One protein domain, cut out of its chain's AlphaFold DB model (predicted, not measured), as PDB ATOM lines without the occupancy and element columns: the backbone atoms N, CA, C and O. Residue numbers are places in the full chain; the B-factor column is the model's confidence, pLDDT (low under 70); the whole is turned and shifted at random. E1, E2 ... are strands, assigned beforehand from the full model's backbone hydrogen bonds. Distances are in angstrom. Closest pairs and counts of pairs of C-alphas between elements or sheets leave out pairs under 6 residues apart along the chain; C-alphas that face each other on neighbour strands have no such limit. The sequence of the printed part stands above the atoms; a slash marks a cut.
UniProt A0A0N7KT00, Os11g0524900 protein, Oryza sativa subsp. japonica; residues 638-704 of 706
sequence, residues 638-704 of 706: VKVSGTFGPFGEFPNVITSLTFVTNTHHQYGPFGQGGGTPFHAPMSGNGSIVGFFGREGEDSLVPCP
ATOM      1  N   VAL A 638     -44.240 -16.359 -36.564       85.68
ATOM      2  CA  VAL A 638     -45.644 -16.052 -36.917       85.68
ATOM      3  C   VAL A 638     -45.989 -16.455 -38.346       85.68
ATOM      4  O   VAL A 638     -47.160 -16.535 -38.715       85.68
ATOM      5  N   LYS A 639     -44.983 -16.705 -39.187       85.17
ATOM      6  CA  LYS A 639     -45.185 -17.134 -40.570       85.17
ATOM      7  C   LYS A 639     -44.010 -17.971 -41.051       85.17
ATOM      8  O   LYS A 639     -42.856 -17.603 -40.846       85.17
ATOM      9  N   VAL A 640     -44.324 -19.038 -41.782       87.49
ATOM     10  CA  VAL A 640     -43.360 -19.733 -42.645       87.49
ATOM     11  C   VAL A 640     -43.784 -19.589 -44.089       87.49
ATOM     12  O   VAL A 640     -44.963 -19.662 -44.422       87.49
ATOM     13  N   SER A 641     -42.820 -19.370 -44.964       88.57
ATOM     14  CA  SER A 641     -43.020 -19.406 -46.406       88.57
ATOM     15  C   SER A 641     -41.837 -20.069 -47.079       88.57
ATOM     16  O   SER A 641     -40.775 -20.199 -46.485       88.57
ATOM     17  N   GLY A 642     -42.009 -20.481 -48.320       89.91
ATOM     18  CA  GLY A 642     -40.955 -21.149 -49.056       89.91
ATOM     19  C   GLY A 642     -41.388 -21.476 -50.468       89.91
ATOM     20  O   GLY A 642     -42.429 -21.016 -50.938       89.91
ATOM     21  N   THR A 643     -40.603 -22.308 -51.133       85.44
ATOM     22  CA  THR A 643     -40.941 -22.892 -52.431       85.44
ATOM     23  C   THR A 643     -40.770 -24.400 -52.366       85.44
ATOM     24  O   THR A 643     -39.917 -24.896 -51.629       85.44
ATOM     25  N   PHE A 644     -41.575 -25.136 -53.125       84.44
ATOM     26  CA  PHE A 644     -41.393 -26.565 -53.338       84.44
ATOM     27  C   PHE A 644     -41.445 -26.897 -54.829       84.44
ATOM     28  O   PHE A 644     -42.208 -26.300 -55.586       84.44
ATOM     29  N   GLY A 645     -40.642 -27.854 -55.271       73.83
ATOM     30  CA  GLY A 645     -40.557 -28.215 -56.680       73.83
ATOM     31  C   GLY A 645     -39.607 -29.379 -56.933       73.83
ATOM     32  O   GLY A 645     -39.091 -29.973 -55.983       73.83
ATOM     33  N   PRO A 646     -39.382 -29.726 -58.206       67.14
ATOM     34  CA  PRO A 646     -38.485 -30.810 -58.551       67.14
ATOM     35  C   PRO A 646     -37.025 -30.446 -58.250       67.14
ATOM     36  O   PRO A 646     -36.565 -29.359 -58.598       67.14
ATOM     37  N   PHE A 647     -36.289 -31.377 -57.645       63.85
ATOM     38  CA  PHE A 647     -34.846 -31.293 -57.422       63.85
ATOM     39  C   PHE A 647     -34.202 -32.638 -57.783       63.85
ATOM     40  O   PHE A 647     -34.403 -33.638 -57.095       63.85
ATOM     41  N   GLY A 648     -33.458 -32.686 -58.892       67.91
ATOM     42  CA  GLY A 648     -32.940 -33.946 -59.437       67.91
ATOM     43  C   GLY A 648     -34.069 -34.908 -59.835       67.91
ATOM     44  O   GLY A 648     -34.994 -34.518 -60.542       67.91
ATOM     45  N   GLU A 649     -34.006 -36.156 -59.364       62.07
ATOM     46  CA  GLU A 649     -35.044 -37.180 -59.591       62.07
ATOM     47  C   GLU A 649     -36.280 -37.017 -58.684       62.07
ATOM     48  O   GLU A 649     -37.266 -37.745 -58.823       62.07
ATOM     49  N   PHE A 650     -36.255 -36.073 -57.738       59.13
ATOM     50  CA  PHE A 650     -37.306 -35.920 -56.737       59.13
ATOM     51  C   PHE A 650     -38.316 -34.852 -57.169       59.13
ATOM     52  O   PHE A 650     -37.934 -33.696 -57.323       59.13
ATOM     53  N   PRO A 651     -39.611 -35.180 -57.347       59.38
ATOM     54  CA  PRO A 651     -40.551 -34.283 -58.024       59.38
ATOM     55  C   PRO A 651     -41.074 -33.113 -57.175       59.38
ATOM     56  O   PRO A 651     -41.539 -32.135 -57.747       59.38
ATOM     57  N   ASN A 652     -41.054 -33.201 -55.840       68.36
ATOM     58  CA  ASN A 652     -41.763 -32.253 -54.967       68.36
ATOM     59  C   ASN A 652     -40.999 -31.951 -53.670       68.36
ATOM     60  O   ASN A 652     -41.565 -32.127 -52.605       68.36
ATOM     61  N   VAL A 653     -39.750 -31.503 -53.710       68.39
ATOM     62  CA  VAL A 653     -38.948 -31.201 -52.506       68.39
ATOM     63  C   VAL A 653     -39.194 -29.769 -52.037       68.39
ATOM     64  O   VAL A 653     -39.435 -28.901 -52.871       68.39
ATOM     65  N   ILE A 654     -39.125 -29.488 -50.728       74.19
ATOM     66  CA  ILE A 654     -38.979 -28.099 -50.258       74.19
ATOM     67  C   ILE A 654     -37.629 -27.581 -50.768       74.19
ATOM     68  O   ILE A 654     -36.582 -28.105 -50.404       74.19
ATOM     69  N   THR A 655     -37.649 -26.554 -51.610       78.08
ATOM     70  CA  THR A 655     -36.447 -25.960 -52.215       78.08
ATOM     71  C   THR A 655     -36.011 -24.678 -51.512       78.08
ATOM     72  O   THR A 655     -34.853 -24.275 -51.637       78.08
ATOM     73  N   SER A 656     -36.918 -24.027 -50.775       83.15
ATOM     74  CA  SER A 656     -36.567 -22.957 -49.843       83.15
ATOM     75  C   SER A 656     -37.499 -22.878 -48.638       83.15
ATOM     76  O   SER A 656     -38.682 -23.204 -48.749       83.15
ATOM     77  N   LEU A 657     -36.975 -22.384 -47.514       87.59
ATOM     78  CA  LEU A 657     -37.731 -22.006 -46.318       87.59
ATOM     79  C   LEU A 657     -37.333 -20.616 -45.838       87.59
ATOM     80  O   LEU A 657     -36.164 -20.262 -45.808       87.59
ATOM     81  N   THR A 658     -38.314 -19.830 -45.432       87.35
ATOM     82  CA  THR A 658     -38.163 -18.507 -44.834       87.35
ATOM     83  C   THR A 658     -39.097 -18.423 -43.642       87.35
ATOM     84  O   THR A 658     -40.299 -18.664 -43.779       87.35
ATOM     85  N   PHE A 659     -38.552 -18.056 -42.491       88.78
ATOM     86  CA  PHE A 659     -39.293 -17.908 -41.247       88.78
ATOM     87  C   PHE A 659     -39.378 -16.429 -40.889       88.78
ATOM     88  O   PHE A 659     -38.403 -15.697 -41.038       88.78
ATOM     89  N   VAL A 660     -40.543 -15.984 -40.432       87.53
ATOM     90  CA  VAL A 660     -40.778 -14.600 -40.011       87.53
ATOM     91  C   VAL A 660     -41.293 -14.607 -38.584       87.53
ATOM     92  O   VAL A 660     -42.182 -15.396 -38.251       87.53
ATOM     93  N   THR A 661     -40.746 -13.726 -37.756       87.73
ATOM     94  CA  THR A 661     -41.090 -13.604 -36.340       87.73
ATOM     95  C   THR A 661     -42.076 -12.468 -36.075       87.73
ATOM     96  O   THR A 661     -42.350 -11.628 -36.935       87.73
ATOM     97  N   ASN A 662     -42.635 -12.442 -34.866       85.12
ATOM     98  CA  ASN A 662     -43.507 -11.375 -34.367       85.12
ATOM     99  C   ASN A 662     -42.839  -9.988 -34.344       85.12
ATOM    100  O   ASN A 662     -43.538  -8.980 -34.383       85.12
ATOM    101  N   THR A 663     -41.508  -9.919 -34.307       84.72
ATOM    102  CA  THR A 663     -40.730  -8.669 -34.392       84.72
ATOM    103  C   THR A 663     -40.462  -8.235 -35.837       84.72
ATOM    104  O   THR A 663     -39.726  -7.276 -36.067       84.72
ATOM    105  N   HIS A 664     -41.058  -8.926 -36.818       82.20
ATOM    106  CA  HIS A 664     -40.799  -8.778 -38.252       82.20
ATOM    107  C   HIS A 664     -39.360  -9.123 -38.671       82.20
ATOM    108  O   HIS A 664     -38.938  -8.750 -39.767       82.20
ATOM    109  N   HIS A 665     -38.615  -9.861 -37.840       85.37
ATOM    110  CA  HIS A 665     -37.330 -10.417 -38.245       85.37
ATOM    111  C   HIS A 665     -37.553 -11.581 -39.212       85.37
ATOM    112  O   HIS A 665     -38.451 -12.405 -39.021       85.37
ATOM    113  N   GLN A 666     -36.739 -11.648 -40.263       89.88
ATOM    114  CA  GLN A 666     -36.816 -12.696 -41.273       89.88
ATOM    115  C   GLN A 666     -35.540 -13.537 -41.254       89.88
ATOM    116  O   GLN A 666     -34.444 -13.014 -41.437       89.88
ATOM    117  N   TYR A 667     -35.702 -14.849 -41.107       85.16
ATOM    118  CA  TYR A 667     -34.634 -15.837 -41.197       85.16
ATOM    119  C   TYR A 667     -34.767 -16.618 -42.509       85.16
ATOM    120  O   TYR A 667     -35.815 -17.209 -42.782       85.16
ATOM    121  N   GLY A 668     -33.710 -16.623 -43.322       83.19
ATOM    122  CA  GLY A 668     -33.689 -17.229 -44.658       83.19
ATOM    123  C   GLY A 668     -33.824 -16.208 -45.806       83.19
ATOM    124  O   GLY A 668     -33.742 -15.000 -45.566       83.19
ATOM    125  N   PRO A 669     -34.033 -16.659 -47.059       84.19
ATOM    126  CA  PRO A 669     -34.378 -18.026 -47.438       84.19
ATOM    127  C   PRO A 669     -33.222 -19.013 -47.254       84.19
ATOM    128  O   PRO A 669     -32.089 -18.762 -47.652       84.19
ATOM    129  N   PHE A 670     -33.534 -20.154 -46.656       81.10
ATOM    130  CA  PHE A 670     -32.671 -21.318 -46.555       81.10
ATOM    131  C   PHE A 670     -32.960 -22.236 -47.737       81.10
ATOM    132  O   PHE A 670     -34.093 -22.689 -47.880       81.10
ATOM    133  N   GLY A 671     -31.959 -22.488 -48.580       75.60
ATOM    134  CA  GLY A 671     -32.109 -23.207 -49.851       75.60
ATOM    135  C   GLY A 671     -32.148 -22.273 -51.066       75.60
ATOM    136  O   GLY A 671     -32.361 -21.069 -50.940       75.60
ATOM    137  N   GLN A 672     -31.905 -22.825 -52.260       74.47
ATOM    138  CA  GLN A 672     -31.826 -22.038 -53.503       74.47
ATOM    139  C   GLN A 672     -33.192 -21.566 -54.025       74.47
ATOM    140  O   GLN A 672     -33.256 -20.679 -54.875       74.47
ATOM    141  N   GLY A 673     -34.284 -22.140 -53.519       76.12
ATOM    142  CA  GLY A 673     -35.631 -21.884 -54.006       76.12
ATOM    143  C   GLY A 673     -35.931 -22.544 -55.355       76.12
ATOM    144  O   GLY A 673     -35.200 -23.411 -55.824       76.12
ATOM    145  N   GLY A 674     -37.054 -22.148 -55.959       75.34
ATOM    146  CA  GLY A 674     -37.532 -22.669 -57.245       75.34
ATOM    147  C   GLY A 674     -38.725 -23.620 -57.115       75.34
ATOM    148  O   GLY A 674     -38.834 -24.391 -56.165       75.34
ATOM    149  N   GLY A 675     -39.648 -23.549 -58.074       81.90
ATOM    150  CA  GLY A 675     -40.919 -24.277 -58.041       81.90
ATOM    151  C   GLY A 675     -42.086 -23.423 -57.540       81.90
ATOM    152  O   GLY A 675     -42.121 -22.212 -57.742       81.90
ATOM    153  N   THR A 676     -43.066 -24.069 -56.916       80.32
ATOM    154  CA  THR A 676     -44.317 -23.460 -56.459       80.32
ATOM    155  C   THR A 676     -44.134 -22.835 -55.073       80.32
ATOM    156  O   THR A 676     -43.678 -23.525 -54.158       80.32
ATOM    157  N   PRO A 677     -44.484 -21.553 -54.870       86.54
ATOM    158  CA  PRO A 677     -44.406 -20.928 -53.557       86.54
ATOM    159  C   PRO A 677     -45.501 -21.445 -52.617       86.54
ATOM    160  O   PRO A 677     -46.627 -21.708 -53.032       86.54
ATOM    161  N   PHE A 678     -45.188 -21.515 -51.328       83.88
ATOM    162  CA  PHE A 678     -46.145 -21.767 -50.256       83.88
ATOM    163  C   PHE A 678     -45.960 -20.756 -49.125       83.88
ATOM    164  O   PHE A 678     -44.880 -20.196 -48.926       83.88
ATOM    165  N   HIS A 679     -47.032 -20.506 -48.383       82.89
ATOM    166  CA  HIS A 679     -47.016 -19.659 -47.202       82.89
ATOM    167  C   HIS A 679     -48.035 -20.172 -46.185       82.89
ATOM    168  O   HIS A 679     -49.165 -20.499 -46.531       82.89
ATOM    169  N   ALA A 680     -47.617 -20.208 -44.927       78.15
ATOM    170  CA  ALA A 680     -48.395 -20.588 -43.760       78.15
ATOM    171  C   ALA A 680     -48.322 -19.442 -42.734       78.15
ATOM    172  O   ALA A 680     -47.487 -19.475 -41.826       78.15
ATOM    173  N   PRO A 681     -49.104 -18.363 -42.927       75.89
ATOM    174  CA  PRO A 681     -49.215 -17.290 -41.947       75.89
ATOM    175  C   PRO A 681     -50.146 -17.703 -40.798       75.89
ATOM    176  O   PRO A 681     -51.208 -18.276 -41.042       75.89
ATOM    177  N   MET A 682     -49.783 -17.369 -39.560       69.71
ATOM    178  CA  MET A 682     -50.712 -17.423 -38.430       69.71
ATOM    179  C   MET A 682     -51.686 -16.244 -38.490       69.71
ATOM    180  O   MET A 682     -51.305 -15.115 -38.812       69.71
ATOM    181  N   SER A 683     -52.958 -16.500 -38.191       58.47
ATOM    182  CA  SER A 683     -53.977 -15.465 -38.036       58.47
ATOM    183  C   SER A 683     -54.024 -14.971 -36.584       58.47
ATOM    184  O   SER A 683     -54.043 -15.757 -35.638       58.47
ATOM    185  N   GLY A 684     -54.059 -13.648 -36.394       63.85
ATOM    186  CA  GLY A 684     -54.156 -13.026 -35.069       63.85
ATOM    187  C   GLY A 684     -52.853 -13.077 -34.259       63.85
ATOM    188  O   GLY A 684     -51.772 -12.924 -34.814       63.85
ATOM    189  N   ASN A 685     -52.967 -13.284 -32.942       64.54
ATOM    190  CA  ASN A 685     -51.837 -13.331 -31.996       64.54
ATOM    191  C   ASN A 685     -51.224 -14.742 -31.850       64.54
ATOM    192  O   ASN A 685     -50.616 -15.044 -30.826       64.54
ATOM    193  N   GLY A 686     -51.434 -15.631 -32.826       67.44
ATOM    194  CA  GLY A 686     -50.912 -16.998 -32.784       67.44
ATOM    195  C   GLY A 686     -49.401 -17.066 -33.023       67.44
ATOM    196  O   GLY A 686     -48.847 -16.274 -33.786       67.44
ATOM    197  N   SER A 687     -48.747 -18.047 -32.404       73.61
ATOM    198  CA  SER A 687     -47.349 -18.400 -32.648       73.61
ATOM    199  C   SER A 687     -47.245 -19.784 -33.288       73.61
ATOM    200  O   SER A 687     -48.093 -20.658 -33.091       73.61
ATOM    201  N   ILE A 688     -46.198 -19.993 -34.079       71.04
ATOM    202  CA  ILE A 688     -45.814 -21.316 -34.558       71.04
ATOM    203  C   ILE A 688     -44.954 -21.959 -33.472       71.04
ATOM    204  O   ILE A 688     -43.838 -21.516 -33.227       71.04
ATOM    205  N   VAL A 689     -45.490 -22.998 -32.836       64.49
ATOM    206  CA  VAL A 689     -44.871 -23.691 -31.689       64.49
ATOM    207  C   VAL A 689     -44.073 -24.941 -32.076       64.49
ATOM    208  O   VAL A 689     -43.597 -25.680 -31.220       64.49
ATOM    209  N   GLY A 690     -43.963 -25.234 -33.370       60.83
ATOM    210  CA  GLY A 690     -43.205 -26.381 -33.851       60.83
ATOM    211  C   GLY A 690     -43.404 -26.657 -35.331       60.83
ATOM    212  O   GLY A 690     -44.332 -26.153 -35.970       60.83
ATOM    213  N   PHE A 691     -42.523 -27.499 -35.861       68.25
ATOM    214  CA  PHE A 691     -42.523 -27.913 -37.257       68.25
ATOM    215  C   PHE A 691     -42.563 -29.436 -37.349       68.25
ATOM    216  O   PHE A 691     -42.004 -30.143 -36.513       68.25
ATOM    217  N   PHE A 692     -43.226 -29.948 -38.381       57.77
ATOM    218  CA  PHE A 692     -43.210 -31.364 -38.727       57.77
ATOM    219  C   PHE A 692     -42.849 -31.501 -40.205       57.77
ATOM    220  O   PHE A 692     -43.376 -30.785 -41.057       57.77
ATOM    221  N   GLY A 693     -41.936 -32.418 -40.510       56.14
ATOM    222  CA  GLY A 693     -41.429 -32.656 -41.858       56.14
ATOM    223  C   GLY A 693     -41.163 -34.137 -42.092       56.14
ATOM    224  O   GLY A 693     -41.168 -34.936 -41.159       56.14
ATOM    225  N   ARG A 694     -40.977 -34.518 -43.356       50.30
ATOM    226  CA  ARG A 694     -40.511 -35.858 -43.731       50.30
ATOM    227  C   ARG A 694     -39.100 -35.725 -44.274       50.30
ATOM    228  O   ARG A 694     -38.938 -35.215 -45.386       50.30
ATOM    229  N   GLU A 695     -38.120 -36.175 -43.508       48.28
ATOM    230  CA  GLU A 695     -36.749 -36.301 -43.987       48.28
ATOM    231  C   GLU A 695     -36.636 -37.493 -44.953       48.28
ATOM    232  O   GLU A 695     -37.449 -38.429 -44.943       48.28
ATOM    233  N   GLY A 696     -35.709 -37.397 -45.908       43.76
ATOM    234  CA  GLY A 696     -35.341 -38.548 -46.722       43.76
ATOM    235  C   GLY A 696     -34.652 -39.567 -45.824       43.76
ATOM    236  O   GLY A 696     -33.624 -39.243 -45.265       43.76
ATOM    237  N   GLU A 697     -35.238 -40.762 -45.737       38.30
ATOM    238  CA  GLU A 697     -34.940 -41.785 -44.723       38.30
ATOM    239  C   GLU A 697     -35.208 -41.291 -43.286       38.30
ATOM    240  O   GLU A 697     -34.682 -40.302 -42.809       38.30
ATOM    241  N   ASP A 698     -36.117 -42.009 -42.630       35.38
ATOM    242  CA  ASP A 698     -36.460 -41.920 -41.213       35.38
ATOM    243  C   ASP A 698     -37.281 -40.730 -40.673       35.38
ATOM    244  O   ASP A 698     -37.030 -39.549 -40.852       35.38
ATOM    245  N   SER A 699     -38.318 -41.130 -39.926       36.56
ATOM    246  CA  SER A 699     -39.053 -40.373 -38.902       36.56
ATOM    247  C   SER A 699     -39.739 -39.037 -39.253       36.56
ATOM    248  O   SER A 699     -39.149 -38.034 -39.623       36.56
ATOM    249  N   LEU A 700     -41.052 -38.996 -38.990       31.71
ATOM    250  CA  LEU A 700     -41.716 -37.766 -38.554       31.71
ATOM    251  C   LEU A 700     -41.363 -37.579 -37.073       31.71
ATOM    252  O   LEU A 700     -41.901 -38.311 -36.243       31.71
ATOM    253  N   VAL A 701     -40.509 -36.618 -36.736       37.11
ATOM    254  CA  VAL A 701     -40.422 -36.102 -35.362       37.11
ATOM    255  C   VAL A 701     -40.909 -34.655 -35.394       37.11
ATOM    256  O   VAL A 701     -40.379 -33.857 -36.168       37.11
ATOM    257  N   PRO A 702     -41.949 -34.290 -34.627       33.27
ATOM    258  CA  PRO A 702     -42.214 -32.891 -34.351       33.27
ATOM    259  C   PRO A 702     -41.029 -32.368 -33.540       33.27
ATOM    260  O   PRO A 702     -40.825 -32.817 -32.416       33.27
ATOM    261  N   CYS A 703     -40.253 -31.444 -34.098       31.56
ATOM    262  CA  CYS A 703     -39.358 -30.623 -33.292       31.56
ATOM    263  C   CYS A 703     -40.183 -29.425 -32.805       31.56
ATOM    264  O   CYS A 703     -40.491 -28.541 -33.618       31.56
ATOM    265  N   PRO A 704     -40.591 -29.372 -31.525       31.07
ATOM    266  CA  PRO A 704     -40.937 -28.100 -30.919       31.07
ATOM    267  C   PRO A 704     -39.651 -27.269 -30.878       31.07
ATOM    268  O   PRO A 704     -38.670 -27.644 -30.240       31.07
TER     269      PRO A 704
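AT A GLANCE: This is residues 638 to 704 of the 706 residues of the protein "Os11g0524900 protein" of Oryza sativa subsp. japonica (UniProt A0A0N7KT00). Picture one twisted slab of four antiparallel strands, built round the long hairpin of E1 and E2, with the short strand E3 beside E2 and the short strand E4 beside E1. The far end of the E1 and E2 hairpin runs on past E3 and E4, the link of residues 671 to 675 crosses over E2 and E1 to reach E4, and the tail, residues 682 to 704, swings out beyond one face of the sheet and folds back on itself as a long loop. The printed part has 67 residues, no named helix and four strands in the order E1, E2, E3, E4 along the chain; the sheet runs E3, E2, E1, E4. Its class is all strand, though under half of the residues, 33 of 67, are in named strands. The whole is only just compact, close to loose, with a radius of gyration of the C-alphas of 13.0 A, and it is elongated, spanning 40 by 25 by 17 A.

HOW THE PARTS SIT: Begin with E1, residues 638 to 647, and E2, residues 650 to 661, the two inner strands, a hairpin at 160 degrees between directions. Look at N 658 and O 641, 2.7 A apart and within hydrogen-bond range, and at N 650 and O 647, 3.1 A. Beside E2 lies the edge strand E3, residues 666 to 670, antiparallel at 163 degrees; N 667 and O 659 are within hydrogen-bond range at 2.8 A, and E2 and E3 form a second hairpin. Beside E1 lies the other edge strand, E4, residues 676 to 681, antiparallel at 163 degrees, with N 676 and O 644 within hydrogen-bond range at 2.7 A. E3 and E4 are apart. E1, E2 and E3 make a meander, each strand the antiparallel neighbour of the one before; with E4 the four make a Greek key, a meander of three and a fourth strand that is the antiparallel neighbour of the first.

IN THESE COORDINATES: Find C-alpha 638 at (-45.644, -16.052, -36.917); from there E1 runs 27.7 A to C-alpha 647. E2 starts at C-alpha 650, at (-37.306, -35.920, -56.737), and returns over 30.5 A to Thr 661. E3 covers 10.9 A from Gln 666 to Phe 670. E4 covers 16.5 A from Thr 676 to C-alpha 681 at (-49.215, -17.290, -41.947).

THE WHOLE: The two C-alphas farthest apart are those of Glu 649 and Asn 685, 40.2 A. The printed part has no cut, and its three links between strands are tight. Look in the B-factor column for pLDDT under 70 at residues 646 to 653, 682 to 686 and 689 to 704; the mean of the printed part is 70.1.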